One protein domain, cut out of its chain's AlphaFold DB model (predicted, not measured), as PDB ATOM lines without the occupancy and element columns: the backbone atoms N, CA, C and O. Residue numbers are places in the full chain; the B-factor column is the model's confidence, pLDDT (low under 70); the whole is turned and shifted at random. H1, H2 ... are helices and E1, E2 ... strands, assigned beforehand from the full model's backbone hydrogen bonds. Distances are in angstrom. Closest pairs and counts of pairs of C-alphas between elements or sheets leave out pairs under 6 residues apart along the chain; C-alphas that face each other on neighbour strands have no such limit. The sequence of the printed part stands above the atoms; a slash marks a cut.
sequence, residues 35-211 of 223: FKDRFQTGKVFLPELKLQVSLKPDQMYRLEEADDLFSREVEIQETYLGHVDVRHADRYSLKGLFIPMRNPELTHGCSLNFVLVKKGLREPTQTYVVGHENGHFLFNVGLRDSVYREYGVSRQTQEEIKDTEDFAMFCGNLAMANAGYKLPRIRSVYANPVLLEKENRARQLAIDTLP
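This is residues 35 to 211 of the 223 residues of an uncharacterized protein of uncultured archaeon (UniProt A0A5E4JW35). A small, twisted sheet, E3, E5 and E4, has helix H1 over one face and H2 over the other; beyond H2 the stack goes on, with H5 packing on H2 and H6 on H5. The short hairpin E1 and E2 lies next to H3, and the short H4 lies near H3 and H6. The printed part has 177 residues with five named strands and six named helices, in the order E1 E2 E3 H1 E4 E5 H2 H3 H4 H5 H6; the class is mixed, helices and strands. The sheet, in the order E3 E5 E4, is mixed, and with H1 and H2 it makes three layers, helices on both faces of a sheet. The whole is compact, with a radius of gyration of the C-alphas of 16.3 A and spans of 46 by 35 by 26 A.

Look first at E1, residues 43 to 46, and E2, residues 51 to 54: they form an antiparallel hairpin, with N 44 and O 53 within hydrogen-bond range at 2.9 A. Next, E3, residues 59 to 66, is parallel to E5, residues 111 to 118, at 18 degrees; N 62 and O 113 are within range at 2.9 A. E4, residues 96 to 102, forms an antiparallel hairpin with E5; N 99 and O 114 are within range at 2.9 A. H1, residues 69 to 81, is on this sheet over E5, at a height of 8.7 A; its closest C-alphas to E5 are those of Leu 69 and Lys 118, 6.3 A apart. H2, residues 125 to 140, is on the opposite face over E5 and E4, at a height of 8.5 A; the C-alphas of Phe 98 and Glu 133, the closest of E4 and H2, are 5.6 A apart. In H3, residues 144 to 150, C-alpha 146 is 7.1 A from C-alpha 53, the closest pair of H3 and E2. H5, residues 164 to 178, touches H2 at a steep tilt of 44 degrees, opposite ways; the C-alphas of His 132 and Gly 172 are closest, 4.1 A apart. H6, residues 193 to 209, touches H5 at a steep tilt of 47 degrees, the same way; the C-alphas of Phe 170 and Ala 202 are closest, 4.7 A apart. H4, residues 155 to 160, is close to H6 but not clearly touching, with C-alphas 157 and 205 closest at 6.4 A. In H1 to H6 every O i to N i+4 pair is within hydrogen-bond range.

Find C-alpha 43 at (85.033, 143.431, 123.368), where E1 begins. E3, E4 and E5 measure 22.3 A, 20.2 A and 22.8 A from first to last C-alpha. H2 runs 22.7 A from C-alpha 125 at (71.652, 165.592, 127.865). H1 measures 17.2 A, H5 20.8 A and H6 24.4 A, ending at C-alpha 209 at (90.630, 167.346, 119.183).

The two C-alphas farthest apart are those of Gly 82 and Pro 211, 48.0 A. The printed part has no cut. The links H1 to E4, residues 82 to 95, and H5 to H6, residues 179 to 192, are long. The mean pLDDT of the printed part is 82.5; 33 residues are under 70, among them 84 to 93, 103 to 109 and 184 to 193.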
ATOM      1  N   PHE A  35      75.878 135.110 136.669       57.19
ATOM      2  CA  PHE A  35      76.203 136.527 136.487       57.19
ATOM      3  C   PHE A  35      76.602 136.921 135.059       57.19
ATOM      4  O   PHE A  35      76.329 138.042 134.650       57.19
ATOM      5  N   LYS A  36      77.223 136.020 134.286       57.16
ATOM      6  CA  LYS A  36      77.850 136.366 132.996       57.16
ATOM      7  C   LYS A  36      76.862 136.794 131.911       57.16
ATOM      8  O   LYS A  36      77.195 137.660 131.116       57.16
ATOM      9  N   ASP A  37      75.641 136.268 131.926       60.47
ATOM     10  CA  ASP A  37      74.653 136.508 130.862       60.47
ATOM     11  C   ASP A  37      74.071 137.934 130.893       60.47
ATOM     12  O   ASP A  37      73.318 138.333 130.008       60.47
ATOM     13  N   ARG A  38      74.401 138.712 131.931       78.75
ATOM     14  CA  ARG A  38      73.887 140.068 132.160       78.75
ATOM     15  C   ARG A  38      74.933 141.166 131.974       78.75
ATOM     16  O   ARG A  38      74.615 142.326 132.232       78.75
ATOM     17  N   PHE A  39      76.153 140.813 131.578       88.12
ATOM     18  CA  PHE A  39      77.247 141.756 131.368       88.12
ATOM     19  C   PHE A  39      77.906 141.533 130.016       88.12
ATOM     20  O   PHE A  39      78.029 140.409 129.532       88.12
ATOM     21  N   GLN A  40      78.411 142.620 129.451       91.75
ATOM     22  CA  GLN A  40      79.333 142.554 128.333       91.75
ATOM     23  C   GLN A  40      80.733 142.193 128.851       91.75
ATOM     24  O   GLN A  40      81.174 142.682 129.896       91.75
ATOM     25  N   THR A  41      81.428 141.327 128.115       90.94
ATOM     26  CA  THR A  41      82.790 140.859 128.423       90.94
ATOM     27  C   THR A  41      83.626 140.813 127.146       90.94
ATOM     28  O   THR A  41      83.082 140.774 126.043       90.94
ATOM     29  N   GLY A  42      84.956 140.823 127.271       92.00
ATOM     30  CA  GLY A  42      85.840 140.847 126.107       92.00
ATOM     31  C   GLY A  42      85.738 142.180 125.364       92.00
ATOM     32  O   GLY A  42      86.180 143.197 125.884       92.00
ATOM     33  N   LYS A  43      85.179 142.195 124.152       95.62
ATOM     34  CA  LYS A  43      85.033 143.431 123.368       95.62
ATOM     35  C   LYS A  43      83.719 144.133 123.701       95.62
ATOM     36  O   LYS A  43      82.660 143.523 123.606       95.62
ATOM     37  N   VAL A  44      83.802 145.415 124.044       95.62
ATOM     38  CA  VAL A  44      82.659 146.282 124.354       95.62
ATOM     39  C   VAL A  44      82.660 147.448 123.378       95.62
ATOM     40  O   VAL A  44      83.695 148.091 123.193       95.62
ATOM     41  N   PHE A  45      81.513 147.719 122.760       96.88
ATOM     42  CA  PHE A  45      81.321 148.891 121.911       96.88
ATOM     43  C   PHE A  45      80.551 149.970 122.675       96.88
ATOM     44  O   PHE A  45      79.503 149.690 123.253       96.88
ATOM     45  N   LEU A  46      81.090 151.189 122.676       97.06
ATOM     46  CA  LEU A  46      80.535 152.378 123.316       97.06
ATOM     47  C   LEU A  46      80.056 153.329 122.204       97.06
ATOM     48  O   LEU A  46      80.879 154.062 121.643       97.06
ATOM     49  N   PRO A  47      78.768 153.283 121.823       94.50
ATOM     50  CA  PRO A  47      78.283 153.924 120.602       94.50
ATOM     51  C   PRO A  47      78.398 155.452 120.631       94.50
ATOM     52  O   PRO A  47      78.764 156.045 119.617       94.50
ATOM     53  N   GLU A  48      78.177 156.092 121.779       92.88
ATOM     54  CA  GLU A  48      78.272 157.550 121.934       92.88
ATOM     55  C   GLU A  48      79.703 158.042 121.686       92.88
ATOM     56  O   GLU A  48      79.928 159.096 121.095       92.88
ATOM     57  N   LEU A  49      80.688 157.232 122.069       94.88
ATOM     58  CA  LEU A  49      82.105 157.489 121.822       94.88
ATOM     59  C   LEU A  49      82.602 156.853 120.520       94.88
ATOM     60  O   LEU A  49      83.804 156.895 120.278       94.88
ATOM     61  N   LYS A  50      81.729 156.226 119.717       94.50
ATOM     62  CA  LYS A  50      82.089 155.472 118.499       94.50
ATOM     63  C   LYS A  50      83.312 154.558 118.695       94.50
ATOM     64  O   LYS A  50      84.089 154.351 117.771       94.50
ATOM     65  N   LEU A  51      83.482 154.003 119.897       96.25
ATOM     66  CA  LEU A  51      84.728 153.371 120.338       96.25
ATOM     67  C   LEU A  51      84.496 151.910 120.712       96.25
ATOM     68  O   LEU A  51      83.599 151.595 121.492       96.25
ATOM     69  N   GLN A  52      85.355 151.013 120.226       97.44
ATOM     70  CA  GLN A  52      85.404 149.627 120.689       97.44
ATOM     71  C   GLN A  52      86.629 149.404 121.575       97.44
ATOM     72  O   GLN A  52      87.762 149.600 121.140       97.44
ATOM     73  N   VAL A  53      86.414 148.915 122.794       96.62
ATOM     74  CA  VAL A  53      87.484 148.602 123.750       96.62
ATOM     75  C   VAL A  53      87.520 147.115 124.089       96.62
ATOM     76  O   VAL A  53      86.526 146.406 123.950       96.62
ATOM     77  N   SER A  54      88.685 146.625 124.519       96.50
ATOM     78  CA  SER A  54      88.863 145.238 124.965       96.50
ATOM     79  C   SER A  54      89.108 145.197 126.470       96.50
ATOM     80  O   SER A  54      90.114 145.705 126.959       96.50
ATOM     81  N   LEU A  55      88.178 144.581 127.191       93.50
ATOM     82  CA  LEU A  55      88.251 144.323 128.620       93.50
ATOM     83  C   LEU A  55      89.207 143.172 128.931       93.50
ATOM     84  O   LEU A  55      89.323 142.209 128.166       93.50
ATOM     85  N   LYS A  56      89.852 143.243 130.098       91.44
ATOM     86  CA  LYS A  56      90.594 142.103 130.651       91.44
ATOM     87  C   LYS A  56      89.628 140.952 130.982       91.44
ATOM     88  O   LYS A  56      88.446 141.204 131.220       91.44
ATOM     89  N   PRO A  57      90.102 139.692 131.039       88.25
ATOM     90  CA  PRO A  57      89.240 138.533 131.304       88.25
ATOM     91  C   PRO A  57      88.435 138.610 132.610       88.25
ATOM     92  O   PRO A  57      87.385 137.982 132.725       88.25
ATOM     93  N   ASP A  58      88.928 139.368 133.589       87.38
ATOM     94  CA  ASP A  58      88.320 139.591 134.896       87.38
ATOM     95  C   ASP A  58      87.501 140.890 134.969       87.38
ATOM     96  O   ASP A  58      87.116 141.304 136.055       87.38
ATOM     97  N   GLN A  59      87.222 141.557 133.850       89.50
ATOM     98  CA  GLN A  59      86.448 142.796 133.808       89.50
ATOM     99  C   GLN A  59      85.125 142.587 133.071       89.50
ATOM    100  O   GLN A  59      85.060 141.952 132.019       89.50
ATOM    101  N   MET A  60      84.061 143.159 133.628       91.88
ATOM    102  CA  MET A  60      82.710 143.093 133.077       91.88
ATOM    103  C   MET A  60      82.098 144.491 133.035       91.88
ATOM    104  O   MET A  60      82.341 145.292 133.940       91.88
ATOM    105  N   TYR A  61      81.301 144.769 132.005       94.12
ATOM    106  CA  TYR A  61      80.655 146.064 131.786       94.12
ATOM    107  C   TYR A  61      79.148 145.913 131.607       94.12
ATOM    108  O   TYR A  61      78.676 144.974 130.959       94.12
ATOM    109  N   ARG A  62      78.389 146.858 132.158       94.75
ATOM    110  CA  ARG A  62      76.949 146.959 131.950       94.75
ATOM    111  C   ARG A  62      76.519 148.419 131.946       94.75
ATOM    112  O   ARG A  62      76.741 149.121 132.922       94.75
ATOM    113  N   LEU A  63      75.851 148.817 130.871       95.19
ATOM    114  CA  LEU A  63      75.089 150.057 130.776       95.19
ATOM    115  C   LEU A  63      73.621 149.746 131.051       95.19
ATOM    116  O   LEU A  63      73.083 148.798 130.474       95.19
ATOM    117  N   GLU A  64      72.972 150.519 131.912       94.69
ATOM    118  CA  GLU A  64      71.530 150.416 132.120       94.69
ATOM    119  C   GLU A  64      70.892 151.767 132.439       94.69
ATOM    120  O   GLU A  64      71.503 152.654 133.033       94.69
ATOM    121  N   GLU A  65      69.628 151.903 132.052       93.25
ATOM    122  CA  GLU A  65      68.802 153.028 132.463       93.25
ATOM    123  C   GLU A  65      68.009 152.676 133.724       93.25
ATOM    124  O   GLU A  65      67.536 151.544 133.871       93.25
ATOM    125  N   ALA A  66      67.805 153.649 134.609       90.44
ATOM    126  CA  ALA A  66      66.942 153.491 135.776       90.44
ATOM    127  C   ALA A  66      66.114 154.750 136.053       90.44
ATOM    128  O   ALA A  66      66.574 155.875 135.857       90.44
ATOM    129  N   ASP A  67      64.876 154.558 136.515       89.44
ATOM    130  CA  ASP A  67      63.982 155.655 136.911       89.44
ATOM    131  C   ASP A  67      64.534 156.406 138.139       89.44
ATOM    132  O   ASP A  67      64.539 157.641 138.177       89.44
ATOM    133  N   ASP A  68      65.066 155.650 139.102       88.19
ATOM    134  CA  ASP A  68      65.723 156.140 140.312       88.19
ATOM    135  C   ASP A  68      67.110 155.492 140.438       88.19
ATOM    136  O   ASP A  68      67.242 154.292 140.692       88.19
ATOM    137  N   LEU A  69      68.157 156.293 140.212       86.69
ATOM    138  CA  LEU A  69      69.541 155.813 140.198       86.69
ATOM    139  C   LEU A  69      69.992 155.288 141.562       86.69
ATOM    140  O   LEU A  69      70.751 154.326 141.624       86.69
ATOM    141  N   PHE A  70      69.510 155.893 142.646       84.62
ATOM    142  CA  PHE A  70      69.901 155.531 144.005       84.62
ATOM    143  C   PHE A  70      69.319 154.177 144.402       84.62
ATOM    144  O   PHE A  70      70.038 153.288 144.845       84.62
ATOM    145  N   SER A  71      68.016 153.997 144.200       85.88
ATOM    146  CA  SER A  71      67.324 152.736 144.469       85.88
ATOM    147  C   SER A  71      67.971 151.615 143.664       85.88
ATOM    148  O   SER A  71      68.213 150.527 144.184       85.88
ATOM    149  N   ARG A  72      68.353 151.915 142.418       89.75
ATOM    150  CA  ARG A  72      69.060 150.967 141.568       89.75
ATOM    151  C   ARG A  72      70.471 150.646 142.064       89.75
ATOM    152  O   ARG A  72      70.845 149.477 142.069       89.75
ATOM    153  N   GLU A  73      71.242 151.636 142.505       87.69
ATOM    154  CA  GLU A  73      72.542 151.407 143.143       87.69
ATOM    155  C   GLU A  73      72.407 150.514 144.380       87.69
ATOM    156  O   GLU A  73      73.143 149.538 144.503       87.69
ATOM    157  N   VAL A  74      71.452 150.810 145.269       85.94
ATOM    158  CA  VAL A  74      71.190 150.011 146.474       85.94
ATOM    159  C   VAL A  74      70.917 148.559 146.094       85.94
ATOM    160  O   VAL A  74      71.599 147.665 146.590       85.94
ATOM    161  N   GLU A  75      69.998 148.313 145.157       86.69
ATOM    162  CA  GLU A  75      69.692 146.960 144.676       86.69
ATOM    163  C   GLU A  75      70.925 146.245 144.112       86.69
ATOM    164  O   GLU A  75      71.127 145.051 144.351       86.69
ATOM    165  N   ILE A  76      71.755 146.955 143.344       86.94
ATOM    166  CA  ILE A  76      73.009 146.424 142.810       86.94
ATOM    167  C   ILE A  76      73.939 146.049 143.969       86.94
ATOM    168  O   ILE A  76      74.403 144.911 144.039       86.94
ATOM    169  N   GLN A  77      74.191 146.950 144.913       84.38
ATOM    170  CA  GLN A  77      75.084 146.666 146.030       84.38
ATOM    171  C   GLN A  77      74.560 145.512 146.905       84.38
ATOM    172  O   GLN A  77      75.317 144.594 147.224       84.38
ATOM    173  N   GLU A  78      73.260 145.447 147.200       83.62
ATOM    174  CA  GLU A  78      72.664 144.303 147.905       83.62
ATOM    175  C   GLU A  78      72.868 142.995 147.139       83.62
ATOM    176  O   GLU A  78      73.291 141.992 147.716       83.62
ATOM    177  N   THR A  79      72.628 143.017 145.826       81.81
ATOM    178  CA  THR A  79      72.732 141.831 144.969       81.81
ATOM    179  C   THR A  79      74.173 141.326 144.851       81.81
ATOM    180  O   THR A  79      74.406 140.118 144.878       81.81
ATOM    181  N   TYR A  80      75.145 142.229 144.693       79.12
ATOM    182  CA  TYR A  80      76.518 141.882 144.303       79.12
ATOM    183  C   TYR A  80      77.554 142.026 145.425       79.12
ATOM    184  O   TYR A  80      78.640 141.449 145.332       79.12
ATOM    185  N   LEU A  81      77.246 142.766 146.490       76.44
ATOM    186  CA  LEU A  81      78.101 142.923 147.670       76.44
ATOM    187  C   LEU A  81      77.498 142.276 148.925       76.44
ATOM    188  O   LEU A  81      78.233 142.012 149.882       76.44
ATOM    189  N   GLY A  82      76.190 141.996 148.936       74.25
ATOM    190  CA  GLY A  82      75.480 141.473 150.107       74.25
ATOM    191  C   GLY A  82      75.371 142.478 151.259       74.25
ATOM    192  O   GLY A  82      75.064 142.081 152.383       74.25
ATOM    193  N   HIS A  83      75.685 143.747 150.994       70.81
ATOM    194  CA  HIS A  83      75.555 144.886 151.897       70.81
ATOM    195  C   HIS A  83      75.454 146.177 151.078       70.81
ATOM    196  O   HIS A  83      75.879 146.211 149.925       70.81
ATOM    197  N   VAL A  84      74.911 147.222 151.699       68.50
ATOM    198  CA  VAL A  84      74.724 148.550 151.107       68.50
ATOM    199  C   VAL A  84      75.674 149.524 151.788       68.50
ATOM    200  O   VAL A  84      75.658 149.645 153.013       68.50
ATOM    201  N   ASP A  85      76.473 150.227 151.000       68.12
ATOM    202  CA  ASP A  85      77.296 151.363 151.409       68.12
ATOM    203  C   ASP A  85      77.040 152.519 150.433       68.12
ATOM    204  O   ASP A  85      77.833 152.794 149.533       68.12
ATOM    205  N   VAL A  86      75.884 153.173 150.581       61.34
ATOM    206  CA  VAL A  86      75.517 154.322 149.743       61.34
ATOM    207  C   VAL A  86      75.601 155.601 150.560       61.34
ATOM    208  O   VAL A  86      74.974 155.740 151.613       61.34
ATOM    209  N   ARG A  87      76.399 156.554 150.073       56.22
ATOM    210  CA  ARG A  87      76.705 157.816 150.759       56.22
ATOM    211  C   ARG A  87      76.609 158.977 149.798       56.22
ATOM    212  O   ARG A  87      77.616 159.431 149.261       56.22
ATOM    213  N   HIS A  88      75.398 159.440 149.536       55.94
ATOM    214  CA  HIS A  88      75.191 160.609 148.689       55.94
ATOM    215  C   HIS A  88      74.494 161.688 149.520       55.94
ATOM    216  O   HIS A  88      73.393 161.484 150.043       55.94
ATOM    217  N   ALA A  89      75.202 162.806 149.718       41.72
ATOM    218  CA  ALA A  89      74.720 163.948 150.489       41.72
ATOM    219  C   ALA A  89      73.645 164.735 149.718       41.72
ATOM    220  O   ALA A  89      72.675 165.163 150.335       41.72
ATOM    221  N   ASP A  90      73.745 164.803 148.384       49.62
ATOM    222  CA  ASP A  90      72.785 165.502 147.525       49.62
ATOM    223  C   ASP A  90      72.061 164.540 146.578       49.62
ATOM    224  O   ASP A  90      72.657 163.835 145.767       49.62
ATOM    225  N   ARG A  91      70.738 164.468 146.759       52.28
ATOM    226  CA  ARG A  91      69.890 163.324 146.378       52.28
ATOM    227  C   ARG A  91      68.981 163.574 145.168       52.28
ATOM    228  O   ARG A  91      68.212 162.691 144.803       52.28
ATOM    229  N   TYR A  92      69.016 164.762 144.561       46.69
ATOM    230  CA  TYR A  92      67.918 165.227 143.694       46.69
ATOM    231  C   TYR A  92      68.294 165.543 142.238       46.69
ATOM    232  O   TYR A  92      67.411 165.863 141.436       46.69
ATOM    233  N   SER A  93      69.565 165.421 141.866       59.28
ATOM    234  CA  SER A  93      70.096 165.991 140.617       59.28
ATOM    235  C   SER A  93      70.961 165.038 139.788       59.28
ATOM    236  O   SER A  93      71.263 165.369 138.639       59.28
ATOM    237  N   LEU A  94      71.283 163.839 140.295       70.69
ATOM    238  CA  LEU A  94      72.072 162.858 139.546       70.69
ATOM    239  C   LEU A  94      71.340 162.430 138.269       70.69
ATOM    240  O   LEU A  94      70.186 161.983 138.291       70.69
ATOM    241  N   LYS A  95      72.031 162.588 137.141       85.44
ATOM    242  CA  LYS A  95      71.571 162.147 135.819       85.44
ATOM    243  C   LYS A  95      72.294 160.881 135.357       85.44
ATOM    244  O   LYS A  95      71.729 160.153 134.548       85.44
ATOM    245  N   GLY A  96      73.479 160.611 135.897       88.94
ATOM    246  CA  GLY A  96      74.269 159.405 135.677       88.94
ATOM    247  C   GLY A  96      74.982 158.985 136.961       88.94
ATOM    248  O   GLY A  96      75.017 159.754 137.928       88.94
ATOM    249  N   LEU A  97      75.446 157.736 136.988       90.50
ATOM    250  CA  LEU A  97      76.260 157.185 138.066       90.50
ATOM    251  C   LEU A  97      77.107 156.009 137.565       90.50
ATOM    252  O   LEU A  97      76.580 155.024 137.041       90.50
ATOM    253  N   PHE A  98      78.410 156.063 137.817       91.25
ATOM    254  CA  PHE A  98      79.326 154.948 137.620       91.25
ATOM    255  C   PHE A  98      79.592 154.193 138.933       91.25
ATOM    256  O   PHE A  98      80.072 154.771 139.908       91.25
ATOM    257  N   ILE A  99      79.345 152.876 138.947       90.25
ATOM    258  CA  ILE A  99      79.529 152.011 140.125       90.25
ATOM    259  C   ILE A  99      80.557 150.911 139.808       90.25
ATOM    260  O   ILE A  99      80.218 149.889 139.193       90.25
ATOM    261  N   PRO A 100      81.821 151.071 140.241       89.69
ATOM    262  CA  PRO A 100      82.804 150.001 140.208       89.69
ATOM    263  C   PRO A 100      82.635 149.086 141.426       89.69
ATOM    264  O   PRO A 100      82.635 149.535 142.571       89.69
ATOM    265  N   MET A 101      82.557 147.777 141.201       86.00
ATOM    266  CA  MET A 101      82.441 146.793 142.274       86.00
ATOM    267  C   MET A 101      83.437 145.654 142.126       86.00
ATOM    268  O   MET A 101      83.695 145.141 141.036       86.00
ATOM    269  N   ARG A 102      83.930 145.190 143.274       79.69
ATOM    270  CA  ARG A 102      84.741 143.982 143.377       79.69
ATOM    271  C   ARG A 102      84.351 143.228 144.636       79.69
ATOM    272  O   ARG A 102      84.544 143.733 145.737       79.69
ATOM    273  N   ASN A 103      83.843 142.009 144.480       68.31
ATOM    274  CA  ASN A 103      83.607 141.122 145.610       68.31
ATOM    275  C   ASN A 103      84.247 139.758 145.336       68.31
ATOM    276  O   ASN A 103      83.671 138.961 144.600       68.31
ATOM    277  N   PRO A 104      85.406 139.456 145.948       64.06
ATOM    278  CA  PRO A 104      86.118 138.201 145.720       64.06
ATOM    279  C   PRO A 104      85.252 136.945 145.899       64.06
ATOM    280  O   PRO A 104      85.469 135.962 145.197       64.06
ATOM    281  N   GLU A 105      84.262 136.989 146.796       64.88
ATOM    282  CA  GLU A 105      83.379 135.860 147.102       64.88
ATOM    283  C   GLU A 105      82.218 135.709 146.103       64.88
ATOM    284  O   GLU A 105      81.790 134.588 145.848       64.88
ATOM    285  N   LEU A 106      81.715 136.812 145.530       60.91
ATOM    286  CA  LEU A 106      80.541 136.824 144.636       60.91
ATOM    287  C   LEU A 106      80.902 136.895 143.149       60.91
ATOM    288  O   LEU A 106      80.179 136.362 142.312       60.91
ATOM    289  N   THR A 107      82.022 137.525 142.801       58.91
ATOM    290  CA  THR A 107      82.383 137.819 141.409       58.91
ATOM    291  C   THR A 107      83.489 136.915 140.869       58.91
ATOM    292  O   THR A 107      84.013 137.180 139.793       58.91
ATOM    293  N   HIS A 108      83.879 135.853 141.589       62.66
ATOM    294  CA  HIS A 108      85.041 135.010 141.253       62.66
ATOM    295  C   HIS A 108      86.317 135.835 140.990       62.66
ATOM    296  O   HIS A 108      87.095 135.534 140.087       62.66
ATOM    297  N   GLY A 109      86.504 136.926 141.738       68.62
ATOM    298  CA  GLY A 109      87.618 137.857 141.542       68.62
ATOM    299  C   GLY A 109      87.434 138.878 140.412       68.62
ATOM    300  O   GLY A 109      88.298 139.745 140.271       68.62
ATOM    301  N   CYS A 110      86.323 138.836 139.667       75.62
ATOM    302  CA  CYS A 110      86.031 139.780 138.588       75.62
ATOM    303  C   CYS A 110      85.641 141.170 139.120       75.62
ATOM    304  O   CYS A 110      85.070 141.312 140.204       75.62
ATOM    305  N   SER A 111      85.909 142.196 138.323       86.62
ATOM    306  CA  SER A 111      85.492 143.578 138.534       86.62
ATOM    307  C   SER A 111      84.238 143.850 137.706       86.62
ATOM    308  O   SER A 111      84.252 143.695 136.483       86.62
ATOM    309  N   LEU A 112      83.155 144.246 138.371       89.25
ATOM    310  CA  LEU A 112      81.894 144.618 137.736       89.25
ATOM    311  C   LEU A 112      81.842 146.138 137.601       89.25
ATOM    312  O   LEU A 112      82.059 146.847 138.580       89.25
ATOM    313  N   ASN A 113      81.554 146.632 136.402       92.62
ATOM    314  CA  ASN A 113      81.504 148.057 136.105       92.62
ATOM    315  C   ASN A 113      80.104 148.396 135.595       92.62
ATOM    316  O   ASN A 113      79.746 148.006 134.481       92.62
ATOM    317  N   PHE A 114      79.317 149.083 136.420       93.56
ATOM    318  CA  PHE A 114      77.984 149.543 136.049       93.56
ATOM    319  C   PHE A 114      78.036 151.010 135.663       93.56
ATOM    320  O   PHE A 114      78.547 151.831 136.418       93.56
ATOM    321  N   VAL A 115      77.466 151.327 134.512       95.38
ATOM    322  CA  VAL A 115      77.126 152.685 134.112       95.38
ATOM    323  C   VAL A 115      75.611 152.799 134.177       95.38
ATOM    324  O   VAL A 115      74.904 152.118 133.432       95.38
ATOM    325  N   LEU A 116      75.118 153.618 135.098       94.00
ATOM    326  CA  LEU A 116      73.701 153.905 135.256       94.00
ATOM    327  C   LEU A 116      73.389 155.277 134.675       94.00
ATOM    328  O   LEU A 116      74.101 156.244 134.943       94.00
ATOM    329  N   VAL A 117      72.296 155.382 133.926       92.62
ATOM    330  CA  VAL A 117      71.804 156.658 133.394       92.62
ATOM    331  C   VAL A 117      70.331 156.824 133.734       92.62
ATOM    332  O   VAL A 117      69.556 155.868 133.725       92.62
ATOM    333  N   LYS A 118      69.923 158.040 134.100       91.56
ATOM    334  CA  LYS A 118      68.535 158.302 134.464       91.56
ATOM    335  C   LYS A 118      67.645 158.099 133.242       91.56
ATOM    336  O   LYS A 118      67.894 158.656 132.175       91.56
ATOM    337  N   LYS A 119      66.578 157.330 133.411       92.56
ATOM    338  CA  LYS A 119      65.615 157.063 132.349       92.56
ATOM    339  C   LYS A 119      64.842 158.328 131.971       92.56
ATOM    340  O   LYS A 119      64.503 159.153 132.821       92.56
ATOM    341  N   GLY A 120      64.549 158.477 130.679       89.00
ATOM    342  CA  GLY A 120      63.751 159.593 130.160       89.00
ATOM    343  C   GLY A 120      64.480 160.941 130.120       89.00
ATOM    344  O   GLY A 120      63.829 161.984 129.999       89.00
ATOM    345  N   LEU A 121      65.815 160.951 130.220       86.62
ATOM    346  CA  LEU A 121      66.596 162.138 129.884       86.62
ATOM    347  C   LEU A 121      66.361 162.511 128.417       86.62
ATOM    348  O   LEU A 121      66.250 161.658 127.547       86.62
ATOM    349  N   ARG A 122      66.257 163.810 128.140       88.88
ATOM    350  CA  ARG A 122      66.112 164.304 126.768       88.88
ATOM    351  C   ARG A 122      67.480 164.483 126.133       88.88
ATOM    352  O   ARG A 122      68.428 164.900 126.802       88.88
ATOM    353  N   GLU A 123      67.551 164.298 124.823       85.44
ATOM    354  CA  GLU A 123      68.690 164.792 124.062       85.44
ATOM    355  C   GLU A 123      68.784 166.327 124.151       85.44
ATOM    356  O   GLU A 123      67.759 167.016 124.217       85.44
ATOM    357  N   PRO A 124      69.999 166.892 124.200       87.81
ATOM    358  CA  PRO A 124      71.283 166.203 124.059       87.81
ATOM    359  C   PRO A 124      71.884 165.741 125.409       87.81
ATOM    360  O   PRO A 124      73.015 165.273 125.488       87.81
ATOM    361  N   THR A 125      71.148 165.903 126.515       86.25
ATOM    362  CA  THR A 125      71.652 165.592 127.865       86.25
ATOM    363  C   THR A 125      71.943 164.109 128.041       86.25
ATOM    364  O   THR A 125      72.933 163.770 128.680       86.25
ATOM    365  N   GLN A 126      71.098 163.235 127.492       90.00
ATOM    366  CA  GLN A 126      71.312 161.792 127.564       90.00
ATOM    367  C   GLN A 126      72.654 161.397 126.933       90.00
ATOM    368  O   GLN A 126      73.468 160.777 127.616       90.00
ATOM    369  N   THR A 127      72.927 161.840 125.702       90.94
ATOM    370  CA  THR A 127      74.210 161.597 125.021       90.94
ATOM    371  C   THR A 127      75.410 162.042 125.858       90.94
ATOM    372  O   THR A 127      76.356 161.272 126.043       90.94
ATOM    373  N   TYR A 128      75.371 163.263 126.405       90.62
ATOM    374  CA  TYR A 128      76.450 163.759 127.263       90.62
ATOM    375  C   TYR A 128      76.665 162.857 128.481       90.62
ATOM    376  O   TYR A 128      77.793 162.463 128.761       90.62
ATOM    377  N   VAL A 129      75.588 162.530 129.202       91.88
ATOM    378  CA  VAL A 129      75.660 161.766 130.452       91.88
ATOM    379  C   VAL A 129      76.181 160.355 130.197       91.88
ATOM    380  O   VAL A 129      77.082 159.913 130.899       91.88
ATOM    381  N   VAL A 130      75.689 159.667 129.163       94.88
ATOM    382  CA  VAL A 130      76.199 158.336 128.801       94.88
ATOM    383  C   VAL A 130      77.694 158.407 128.471       94.88
ATOM    384  O   VAL A 130      78.473 157.592 128.965       94.88
ATOM    385  N   GLY A 131      78.120 159.402 127.683       95.31
ATOM    386  CA  GLY A 131      79.533 159.627 127.373       95.31
ATOM    387  C   GLY A 131      80.386 159.909 128.613       95.31
ATOM    388  O   GLY A 131      81.482 159.364 128.739       95.31
ATOM    389  N   HIS A 132      79.867 160.712 129.542       94.38
ATOM    390  CA  HIS A 132      80.530 161.076 130.790       94.38
ATOM    391  C   HIS A 132      80.758 159.856 131.691       94.38
ATOM    392  O   HIS A 132      81.897 159.546 132.045       94.38
ATOM    393  N   GLU A 133      79.705 159.092 131.982       95.75
ATOM    394  CA  GLU A 133      79.813 157.912 132.844       95.75
ATOM    395  C   GLU A 133      80.644 156.790 132.197       95.75
ATOM    396  O   GLU A 133      81.399 156.082 132.870       95.75
ATOM    397  N   ASN A 134      80.586 156.656 130.866       97.88
ATOM    398  CA  ASN A 134      81.508 155.786 130.136       97.88
ATOM    399  C   ASN A 134      82.966 156.250 130.268       97.88
ATOM    400  O   ASN A 134      83.866 155.412 130.318       97.88
ATOM    401  N   GLY A 135      83.216 157.555 130.374       97.00
ATOM    402  CA  GLY A 135      84.532 158.102 130.687       97.00
ATOM    403  C   GLY A 135      85.035 157.670 132.067       97.00
ATOM    404  O   GLY A 135      86.169 157.197 132.176       97.00
ATOM    405  N   HIS A 136      84.189 157.720 133.104       95.62
ATOM    406  CA  HIS A 136      84.528 157.161 134.421       95.62
ATOM    407  C   HIS A 136      84.866 155.670 134.348       95.62
ATOM    408  O   HIS A 136      85.896 155.244 134.877       95.62
ATOM    409  N   PHE A 137      84.047 154.889 133.639       96.94
ATOM    410  CA  PHE A 137      84.311 153.473 133.394       96.94
ATOM    411  C   PHE A 137      85.680 153.255 132.740       96.94
ATOM    412  O   PHE A 137      86.508 152.527 133.292       96.94
ATOM    413  N   LEU A 138      85.941 153.904 131.602       97.81
ATOM    414  CA  LEU A 138      87.182 153.764 130.838       97.81
ATOM    415  C   LEU A 138      88.410 154.167 131.657       97.81
ATOM    416  O   LEU A 138      89.438 153.488 131.588       97.81
ATOM    417  N   PHE A 139      88.310 155.230 132.455       95.56
ATOM    418  CA  PHE A 139      89.381 155.633 133.360       95.56
ATOM    419  C   PHE A 139      89.637 154.557 134.421       95.56
ATOM    420  O   PHE A 139      90.778 154.127 134.598       95.56
ATOM    421  N   ASN A 140      88.578 154.070 135.078       93.88
ATOM    422  CA  ASN A 140      88.665 153.071 136.143       93.88
ATOM    423  C   ASN A 140      89.286 151.746 135.670       93.88
ATOM    424  O   ASN A 140      90.079 151.141 136.389       93.88
ATOM    425  N   VAL A 141      88.968 151.299 134.449       94.06
ATOM    426  CA  VAL A 141      89.540 150.060 133.894       94.06
ATOM    427  C   VAL A 141      90.894 150.252 133.200       94.06
ATOM    428  O   VAL A 141      91.476 149.272 132.729       94.06
ATOM    429  N   GLY A 142      91.427 151.480 133.179       94.69
ATOM    430  CA  GLY A 142      92.741 151.801 132.618       94.69
ATOM    431  C   GLY A 142      92.776 151.837 131.089       94.69
ATOM    432  O   GLY A 142      93.792 151.487 130.496       94.69
ATOM    433  N   LEU A 143      91.676 152.233 130.444       96.62
ATOM    434  CA  LEU A 143      91.514 152.257 128.985       96.62
ATOM    435  C   LEU A 143      91.439 153.676 128.398       96.62
ATOM    436  O   LEU A 143      91.073 153.821 127.230       96.62
ATOM    437  N   ARG A 144      91.838 154.708 129.159       95.12
ATOM    438  CA  ARG A 144      91.843 156.116 128.708       95.12
ATOM    439  C   ARG A 144      92.596 156.323 127.388       95.12
ATOM    440  O   ARG A 144      92.113 157.021 126.503       95.12
ATOM    441  N   ASP A 145      93.728 155.635 127.222       94.56
ATOM    442  CA  ASP A 145      94.605 155.770 126.053       94.56
ATOM    443  C   ASP A 145      93.930 155.294 124.761       94.56
ATOM    444  O   ASP A 145      94.340 155.679 123.666       94.56
ATOM    445  N   SER A 146      92.883 154.468 124.875       95.12
ATOM    446  CA  SER A 146      92.069 154.054 123.729       95.12
ATOM    447  C   SER A 146      91.306 155.245 123.154       95.12
ATOM    448  O   SER A 146      91.284 155.411 121.941       95.12
ATOM    449  N   VAL A 147      90.756 156.111 124.016       94.56
ATOM    450  CA  VAL A 147      90.101 157.360 123.599       94.56
ATOM    451  C   VAL A 147      91.136 158.296 122.988       94.56
ATOM    452  O   VAL A 147      90.946 158.788 121.883       94.56
ATOM    453  N   TYR A 148      92.271 158.501 123.657       94.06
ATOM    454  CA  TYR A 148      93.297 159.404 123.137       94.06
ATOM    455  C   TYR A 148      93.797 159.002 121.752       94.06
ATOM    456  O   TYR A 148      93.990 159.861 120.897       94.06
ATOM    457  N   ARG A 149      93.969 157.702 121.510       92.56
ATOM    458  CA  ARG A 149      94.387 157.186 120.208       92.56
ATOM    459  C   ARG A 149      93.305 157.330 119.146       92.56
ATOM    460  O   ARG A 149      93.626 157.784 118.055       92.56
ATOM    461  N   GLU A 150      92.069 156.947 119.465       92.69
ATOM    462  CA  GLU A 150      90.933 157.025 118.536       92.69
ATOM    463  C   GLU A 150      90.724 158.456 118.036       92.69
ATOM    464  O   GLU A 150      90.517 158.687 116.850       92.69
ATOM    465  N   TYR A 151      90.857 159.423 118.941       89.38
ATOM    466  CA  TYR A 151      90.607 160.829 118.652       89.38
ATOM    467  C   TYR A 151      91.873 161.635 118.332       89.38
ATOM    468  O   TYR A 151      91.798 162.848 118.196       89.38
ATOM    469  N   GLY A 152      93.045 160.998 118.222       87.31
ATOM    470  CA  GLY A 152      94.296 161.701 117.912       87.31
ATOM    471  C   GLY A 152      94.676 162.782 118.935       87.31
ATOM    472  O   GLY A 152      95.279 163.791 118.577       87.31
ATOM    473  N   VAL A 153      94.319 162.587 120.208       86.88
ATOM    474  CA  VAL A 153      94.523 163.568 121.279       86.88
ATOM    475  C   VAL A 153      96.014 163.790 121.505       86.88
ATOM    476  O   VAL A 153      96.751 162.863 121.858       86.88
ATOM    477  N   SER A 154      96.461 165.034 121.330       85.50
ATOM    478  CA  SER A 154      97.866 165.406 121.484       85.50
ATOM    479  C   SER A 154      98.380 165.131 122.902       85.50
ATOM    480  O   SER A 154      97.629 165.195 123.873       85.50
ATOM    481  N   ARG A 155      99.685 164.873 123.052       87.62
ATOM    482  CA  ARG A 155     100.297 164.684 124.378       87.62
ATOM    483  C   ARG A 155     100.087 165.897 125.291       87.62
ATOM    484  O   ARG A 155      99.794 165.715 126.465       87.62
ATOM    485  N   GLN A 156     100.185 167.106 124.739       85.44
ATOM    486  CA  GLN A 156      99.926 168.343 125.474       85.44
ATOM    487  C   GLN A 156      98.500 168.356 126.044       85.44
ATOM    488  O   GLN A 156      98.310 168.597 127.229       85.44
ATOM    489  N   THR A 157      97.505 167.999 125.229       80.88
ATOM    490  CA  THR A 157      96.106 167.886 125.663       80.88
ATOM    491  C   THR A 157      95.913 166.811 126.737       80.88
ATOM    492  O   THR A 157      95.158 167.012 127.684       80.88
ATOM    493  N   GLN A 158      96.600 165.670 126.623       87.31
ATOM    494  CA  GLN A 158      96.535 164.612 127.638       87.31
ATOM    495  C   GLN A 158      97.070 165.088 128.998       87.31
ATOM    496  O   GLN A 158      96.496 164.744 130.026       87.31
ATOM    497  N   GLU A 159      98.131 165.902 129.012       87.75
ATOM    498  CA  GLU A 159      98.721 166.479 130.231       87.75
ATOM    499  C   GLU A 159      97.783 167.490 130.927       87.75
ATOM    500  O   GLU A 159      97.898 167.724 132.133       87.75
ATOM    501  N   GLU A 160      96.810 168.049 130.200       84.69
ATOM    502  CA  GLU A 160      95.783 168.948 130.740       84.69
ATOM    503  C   GLU A 160      94.587 168.222 131.386       84.69
ATOM    504  O   GLU A 160      93.834 168.840 132.149       84.69
ATOM    505  N   ILE A 161      94.419 166.922 131.124       85.31
ATOM    506  CA  ILE A 161      93.402 166.068 131.754       85.31
ATOM    507  C   ILE A 161      93.983 165.521 133.061       85.31
ATOM    508  O   ILE A 161      94.732 164.543 133.075       85.31
ATOM    509  N   LYS A 162      93.655 166.175 134.180       83.31
ATOM    510  CA  LYS A 162      94.362 165.959 135.454       83.31
ATOM    511  C   LYS A 162      93.819 164.790 136.262       83.31
ATOM    512  O   LYS A 162      94.559 164.182 137.035       83.31
ATOM    513  N   ASP A 163      92.536 164.485 136.112       88.31
ATOM    514  CA  ASP A 163      91.862 163.467 136.907       88.31
ATOM    515  C   ASP A 163      90.712 162.776 136.160       88.31
ATOM    516  O   ASP A 163      90.440 163.037 134.986       88.31
ATOM    517  N   THR A 164      90.075 161.831 136.851       89.88
ATOM    518  CA  THR A 164      88.957 161.031 136.342       89.88
ATOM    519  C   THR A 164      87.785 161.895 135.887       89.88
ATOM    520  O   THR A 164      87.145 161.559 134.896       89.88
ATOM    521  N   GLU A 165      87.498 162.987 136.596       86.06
ATOM    522  CA  GLU A 165      86.368 163.870 136.294       86.06
ATOM    523  C   GLU A 165      86.642 164.675 135.023       86.06
ATOM    524  O   GLU A 165      85.805 164.710 134.126       86.06
ATOM    525  N   ASP A 166      87.849 165.241 134.892       85.88
ATOM    526  CA  ASP A 166      88.270 165.931 133.666       85.88
ATOM    527  C   ASP A 166      88.133 165.008 132.444       85.88
ATOM    528  O   ASP A 166      87.642 165.411 131.387       85.88
ATOM    529  N   PHE A 167      88.545 163.746 132.594       92.12
ATOM    530  CA  PHE A 167      88.447 162.752 131.530       92.12
ATOM    531  C   PHE A 167      86.994 162.364 131.217       92.12
ATOM    532  O   PHE A 167      86.641 162.208 130.046       92.12
ATOM    533  N   ALA A 168      86.146 162.228 132.236       92.25
ATOM    534  CA  ALA A 168      84.723 161.951 132.068       92.25
ATOM    535  C   ALA A 168      84.011 163.100 131.345       92.25
ATOM    536  O   ALA A 168      83.355 162.877 130.328       92.25
ATOM    537  N   MET A 169      84.239 164.346 131.765       88.88
ATOM    538  CA  MET A 169      83.737 165.537 131.073       88.88
ATOM    539  C   MET A 169      84.224 165.603 129.620       88.88
ATOM    540  O   MET A 169      83.443 165.914 128.718       88.88
ATOM    541  N   PHE A 170      85.495 165.277 129.364       90.75
ATOM    542  CA  PHE A 170      86.039 165.203 128.007       90.75
ATOM    543  C   PHE A 170      85.288 164.166 127.157       90.75
ATOM    544  O   PHE A 170      84.833 164.489 126.061       90.75
ATOM    545  N   CYS A 171      85.052 162.961 127.687       94.56
ATOM    546  CA  CYS A 171      84.267 161.923 127.011       94.56
ATOM    547  C   CYS A 171      82.808 162.346 126.771       94.56
ATOM    548  O   CYS A 171      82.281 162.125 125.682       94.56
ATOM    549  N   GLY A 172      82.161 163.010 127.734       92.38
ATOM    550  CA  GLY A 172      80.812 163.560 127.561       92.38
ATOM    551  C   GLY A 172      80.737 164.584 126.423       92.38
ATOM    552  O   GLY A 172      79.810 164.558 125.611       92.38
ATOM    553  N   ASN A 173      81.750 165.445 126.297       90.19
ATOM    554  CA  ASN A 173      81.843 166.401 125.192       90.19
ATOM    555  C   ASN A 173      82.143 165.717 123.845       90.19
ATOM    556  O   ASN A 173      81.530 166.082 122.843       90.19
ATOM    557  N   LEU A 174      83.004 164.693 123.801       91.19
ATOM    558  CA  LEU A 174      83.213 163.887 122.588       91.19
ATOM    559  C   LEU A 174      81.928 163.175 122.141       91.19
ATOM    560  O   LEU A 174      81.618 163.150 120.952       91.19
ATOM    561  N   ALA A 175      81.147 162.641 123.083       92.75
ATOM    562  CA  ALA A 175      79.869 161.997 122.797       92.75
ATOM    563  C   ALA A 175      78.866 162.961 122.153       92.75
ATOM    564  O   ALA A 175      78.301 162.681 121.094       92.75
ATOM    565  N   MET A 176      78.701 164.138 122.761       88.81
ATOM    566  CA  MET A 176      77.889 165.224 122.206       88.81
ATOM    567  C   MET A 176      78.321 165.578 120.790       88.81
ATOM    568  O   MET A 176      77.496 165.745 119.889       88.81
ATOM    569  N   ALA A 177      79.633 165.674 120.612       86.56
ATOM    570  CA  ALA A 177      80.217 166.052 119.358       86.56
ATOM    571  C   ALA A 177      79.970 165.015 118.252       86.56
ATOM    572  O   ALA A 177      79.539 165.359 117.153       86.56
ATOM    573  N   ASN A 178      80.147 163.735 118.568       88.38
ATOM    574  CA  ASN A 178      79.886 162.618 117.663       88.38
ATOM    575  C   ASN A 178      78.443 162.525 117.180       88.38
ATOM    576  O   ASN A 178      78.214 162.038 116.066       88.38
ATOM    577  N   ALA A 179      77.501 162.944 118.024       87.19
ATOM    578  CA  ALA A 179      76.078 163.000 117.720       87.19
ATOM    579  C   ALA A 179      75.681 164.260 116.921       87.19
ATOM    580  O   ALA A 179      74.520 164.408 116.546       87.19
ATOM    581  N   GLY A 180      76.627 165.165 116.635       85.25
ATOM    582  CA  GLY A 180      76.376 166.411 115.902       85.25
ATOM    583  C   GLY A 180      75.682 167.487 116.739       85.25
ATOM    584  O   GLY A 180      75.108 168.433 116.189       85.25
ATOM    585  N   TYR A 181      75.699 167.362 118.069       82.50
ATOM    586  CA  TYR A 181      75.157 168.389 118.945       82.50
ATOM    587  C   TYR A 181      76.153 169.525 119.136       82.50
ATOM    588  O   TYR A 181      77.363 169.334 119.264       82.50
ATOM    589  N   LYS A 182      75.626 170.749 119.226       77.56
ATOM    590  CA  LYS A 182      76.436 171.903 119.619       77.56
ATOM    591  C   LYS A 182      76.884 171.723 121.063       77.56
ATOM    592  O   LYS A 182      76.042 171.540 121.943       77.56
ATOM    593  N   LEU A 183      78.187 171.847 121.305       71.94
ATOM    594  CA  LEU A 183      78.729 171.839 122.659       71.94
ATOM    595  C   LEU A 183      78.168 173.054 123.413       71.94
ATOM    596  O   LEU A 183      78.418 174.197 123.002       71.94
ATOM    597  N   PRO A 184      77.361 172.848 124.468       60.66
ATOM    598  CA  PRO A 184      76.686 173.943 125.142       60.66
ATOM    599  C   PRO A 184      77.710 174.966 125.650       60.66
ATOM    600  O   PRO A 184      78.827 174.647 126.067       60.66
ATOM    601  N   ARG A 185      77.347 176.252 125.595       55.88
ATOM    602  CA  ARG A 185      78.086 177.279 126.335       55.88
ATOM    603  C   ARG A 185      77.720 177.104 127.800       55.88
ATOM    604  O   ARG A 185      76.594 177.418 128.177       55.88
ATOM    605  N   ILE A 186      78.652 176.606 128.605       54.12
ATOM    606  CA  ILE A 186      78.433 176.408 130.035       54.12
ATOM    607  C   ILE A 186      78.396 177.787 130.690       54.12
ATOM    608  O   ILE A 186      79.417 178.403 130.982       54.12
ATOM    609  N   ARG A 187      77.188 178.328 130.860       42.03
ATOM    610  CA  ARG A 187      76.956 179.521 131.672       42.03
ATOM    611  C   ARG A 187      76.576 179.064 133.070       42.03
ATOM    612  O   ARG A 187      75.480 178.551 133.244       42.03
ATOM    613  N   SER A 188      77.499 179.235 134.019       37.28
ATOM    614  CA  SER A 188      77.267 179.156 135.474       37.28
ATOM    615  C   SER A 188      76.349 178.009 135.933       37.28
ATOM    616  O   SER A 188      75.464 178.221 136.760       37.28
ATOM    617  N   VAL A 189      76.499 176.820 135.341       41.59
ATOM    618  CA  VAL A 189      75.689 175.640 135.692       41.59
ATOM    619  C   VAL A 189      76.166 175.045 137.009       41.59
ATOM    620  O   VAL A 189      75.359 174.657 137.847       41.59
ATOM    621  N   TYR A 190      77.478 175.042 137.214       49.31
ATOM    622  CA  TYR A 190      78.074 174.641 138.471       49.31
ATOM    623  C   TYR A 190      78.079 175.830 139.429       49.31
ATOM    624  O   TYR A 190      78.679 176.868 139.141       49.31
ATOM    625  N   ALA A 191      77.447 175.663 140.593       53.69
ATOM    626  CA  ALA A 191      77.636 176.572 141.723       53.69
ATOM    627  C   ALA A 191      79.094 176.547 142.221       53.69
ATOM    628  O   ALA A 191      79.562 177.514 142.815       53.69
ATOM    629  N   ASN A 192      79.815 175.451 141.944       64.31
ATOM    630  CA  ASN A 192      81.231 175.283 142.236       64.31
ATOM    631  C   ASN A 192      82.105 175.824 141.080       64.31
ATOM    632  O   ASN A 192      82.122 175.225 139.998       64.31
ATOM    633  N   PRO A 193      82.884 176.901 141.299       68.62
ATOM    634  CA  PRO A 193      83.760 177.479 140.279       68.62
ATOM    635  C   PRO A 193      84.825 176.512 139.745       68.62
ATOM    636  O   PRO A 193      85.195 176.603 138.579       68.62
ATOM    637  N   VAL A 194      85.287 175.563 140.566       70.44
ATOM    638  CA  VAL A 194      86.304 174.575 140.171       70.44
ATOM    639  C   VAL A 194      85.744 173.618 139.122       70.44
ATOM    640  O   VAL A 194      86.398 173.362 138.116       70.44
ATOM    641  N   LEU A 195      84.516 173.125 139.315       66.12
ATOM    642  CA  LEU A 195      83.857 172.247 138.339       66.12
ATOM    643  C   LEU A 195      83.567 172.987 137.028       66.12
ATOM    644  O   LEU A 195      83.736 172.425 135.949       66.12
ATOM    645  N   LEU A 196      83.212 174.273 137.111       69.44
ATOM    646  CA  LEU A 196      83.039 175.113 135.928       69.44
ATOM    647  C   LEU A 196      84.341 175.269 135.129       69.44
ATOM    648  O   LEU A 196      84.322 175.195 133.902       69.44
ATOM    649  N   GLU A 197      85.469 175.498 135.804       75.44
ATOM    650  CA  GLU A 197      86.776 175.603 135.151       75.44
ATOM    651  C   GLU A 197      87.193 174.281 134.498       75.44
ATOM    652  O   GLU A 197      87.611 174.276 133.337       75.44
ATOM    653  N   LYS A 198      87.029 173.163 135.219       74.12
ATOM    654  CA  LYS A 198      87.281 171.817 134.692       74.12
ATOM    655  C   LYS A 198      86.507 171.567 133.414       74.12
ATOM    656  O   LYS A 198      87.104 171.157 132.420       74.12
ATOM    657  N   GLU A 199      85.214 171.886 133.400       72.94
ATOM    658  CA  GLU A 199      84.455 171.592 132.201       72.94
ATOM    659  C   GLU A 199      84.749 172.546 131.046       72.94
ATOM    660  O   GLU A 199      84.804 172.118 129.894       72.94
ATOM    661  N   ASN A 200      85.015 173.823 131.323       76.38
ATOM    662  CA  ASN A 200      85.475 174.732 130.275       76.38
ATOM    663  C   ASN A 200      86.766 174.224 129.619       76.38
ATOM    664  O   ASN A 200      86.870 174.268 128.391       76.38
ATOM    665  N   ARG A 201      87.706 173.695 130.417       78.62
ATOM    666  CA  ARG A 201      88.923 173.046 129.916       78.62
ATOM    667  C   ARG A 201      88.580 171.806 129.092       78.62
ATOM    668  O   ARG A 201      88.912 171.773 127.915       78.62
ATOM    669  N   ALA A 202      87.845 170.841 129.647       77.00
ATOM    670  CA  ALA A 202      87.472 169.606 128.950       77.00
ATOM    671  C   ALA A 202      86.743 169.863 127.617       77.00
ATOM    672  O   ALA A 202      87.006 169.197 126.615       77.00
ATOM    673  N   ARG A 203      85.871 170.875 127.580       79.00
ATOM    674  CA  ARG A 203      85.184 171.314 126.364       79.00
ATOM    675  C   ARG A 203      86.151 171.874 125.327       79.00
ATOM    676  O   ARG A 203      86.022 171.540 124.154       79.00
ATOM    677  N   GLN A 204      87.077 172.742 125.737       79.62
ATOM    678  CA  GLN A 204      88.072 173.297 124.820       79.62
ATOM    679  C   GLN A 204      88.940 172.184 124.234       79.62
ATOM    680  O   GLN A 204      89.086 172.108 123.019       79.62
ATOM    681  N   LEU A 205      89.382 171.243 125.073       79.62
ATOM    682  CA  LEU A 205      90.144 170.081 124.624       79.62
ATOM    683  C   LEU A 205      89.366 169.235 123.605       79.62
ATOM    684  O   LEU A 205      89.941 168.795 122.612       79.62
ATOM    685  N   ALA A 206      88.060 169.027 123.806       79.56
ATOM    686  CA  ALA A 206      87.217 168.309 122.845       79.56
ATOM    687  C   ALA A 206      87.101 169.045 121.498       79.56
ATOM    688  O   ALA A 206      87.135 168.403 120.451       79.56
ATOM    689  N   ILE A 207      87.010 170.380 121.513       78.75
ATOM    690  CA  ILE A 207      86.999 171.205 120.292       78.75
ATOM    691  C   ILE A 207      88.330 171.077 119.547       78.75
ATOM    692  O   ILE A 207      88.327 170.818 118.346       78.75
ATOM    693  N   ASP A 208      89.447 171.214 120.259       75.88
ATOM    694  CA  ASP A 208      90.793 171.170 119.674       75.88
ATOM    695  C   ASP A 208      91.120 169.786 119.086       75.88
ATOM    696  O   ASP A 208      91.908 169.666 118.151       75.88
ATOM    697  N   THR A 209      90.477 168.741 119.615       74.75
ATOM    698  CA  THR A 209      90.630 167.346 119.183       74.75
ATOM    699  C   THR A 209      89.804 167.010 117.931       74.75
ATOM    700  O   THR A 209      90.149 166.084 117.201       74.75
ATOM    701  N   LEU A 210      88.732 167.753 117.633       73.12
ATOM    702  CA  LEU A 210      87.799 167.451 116.534       73.12
ATOM    703  C   LEU A 210      87.792 168.519 115.410       73.12
ATOM    704  O   LEU A 210      86.711 168.960 114.999       73.12
ATOM    705  N   PRO A 211      88.952 168.955 114.873       56.28
ATOM    706  CA  PRO A 211      89.029 170.151 114.029       56.28
ATOM    707  C   PRO A 211      88.206 170.060 112.730       56.28
ATOM    708  O   PRO A 211      87.586 171.050 112.335       56.28
TER     709      PRO A 211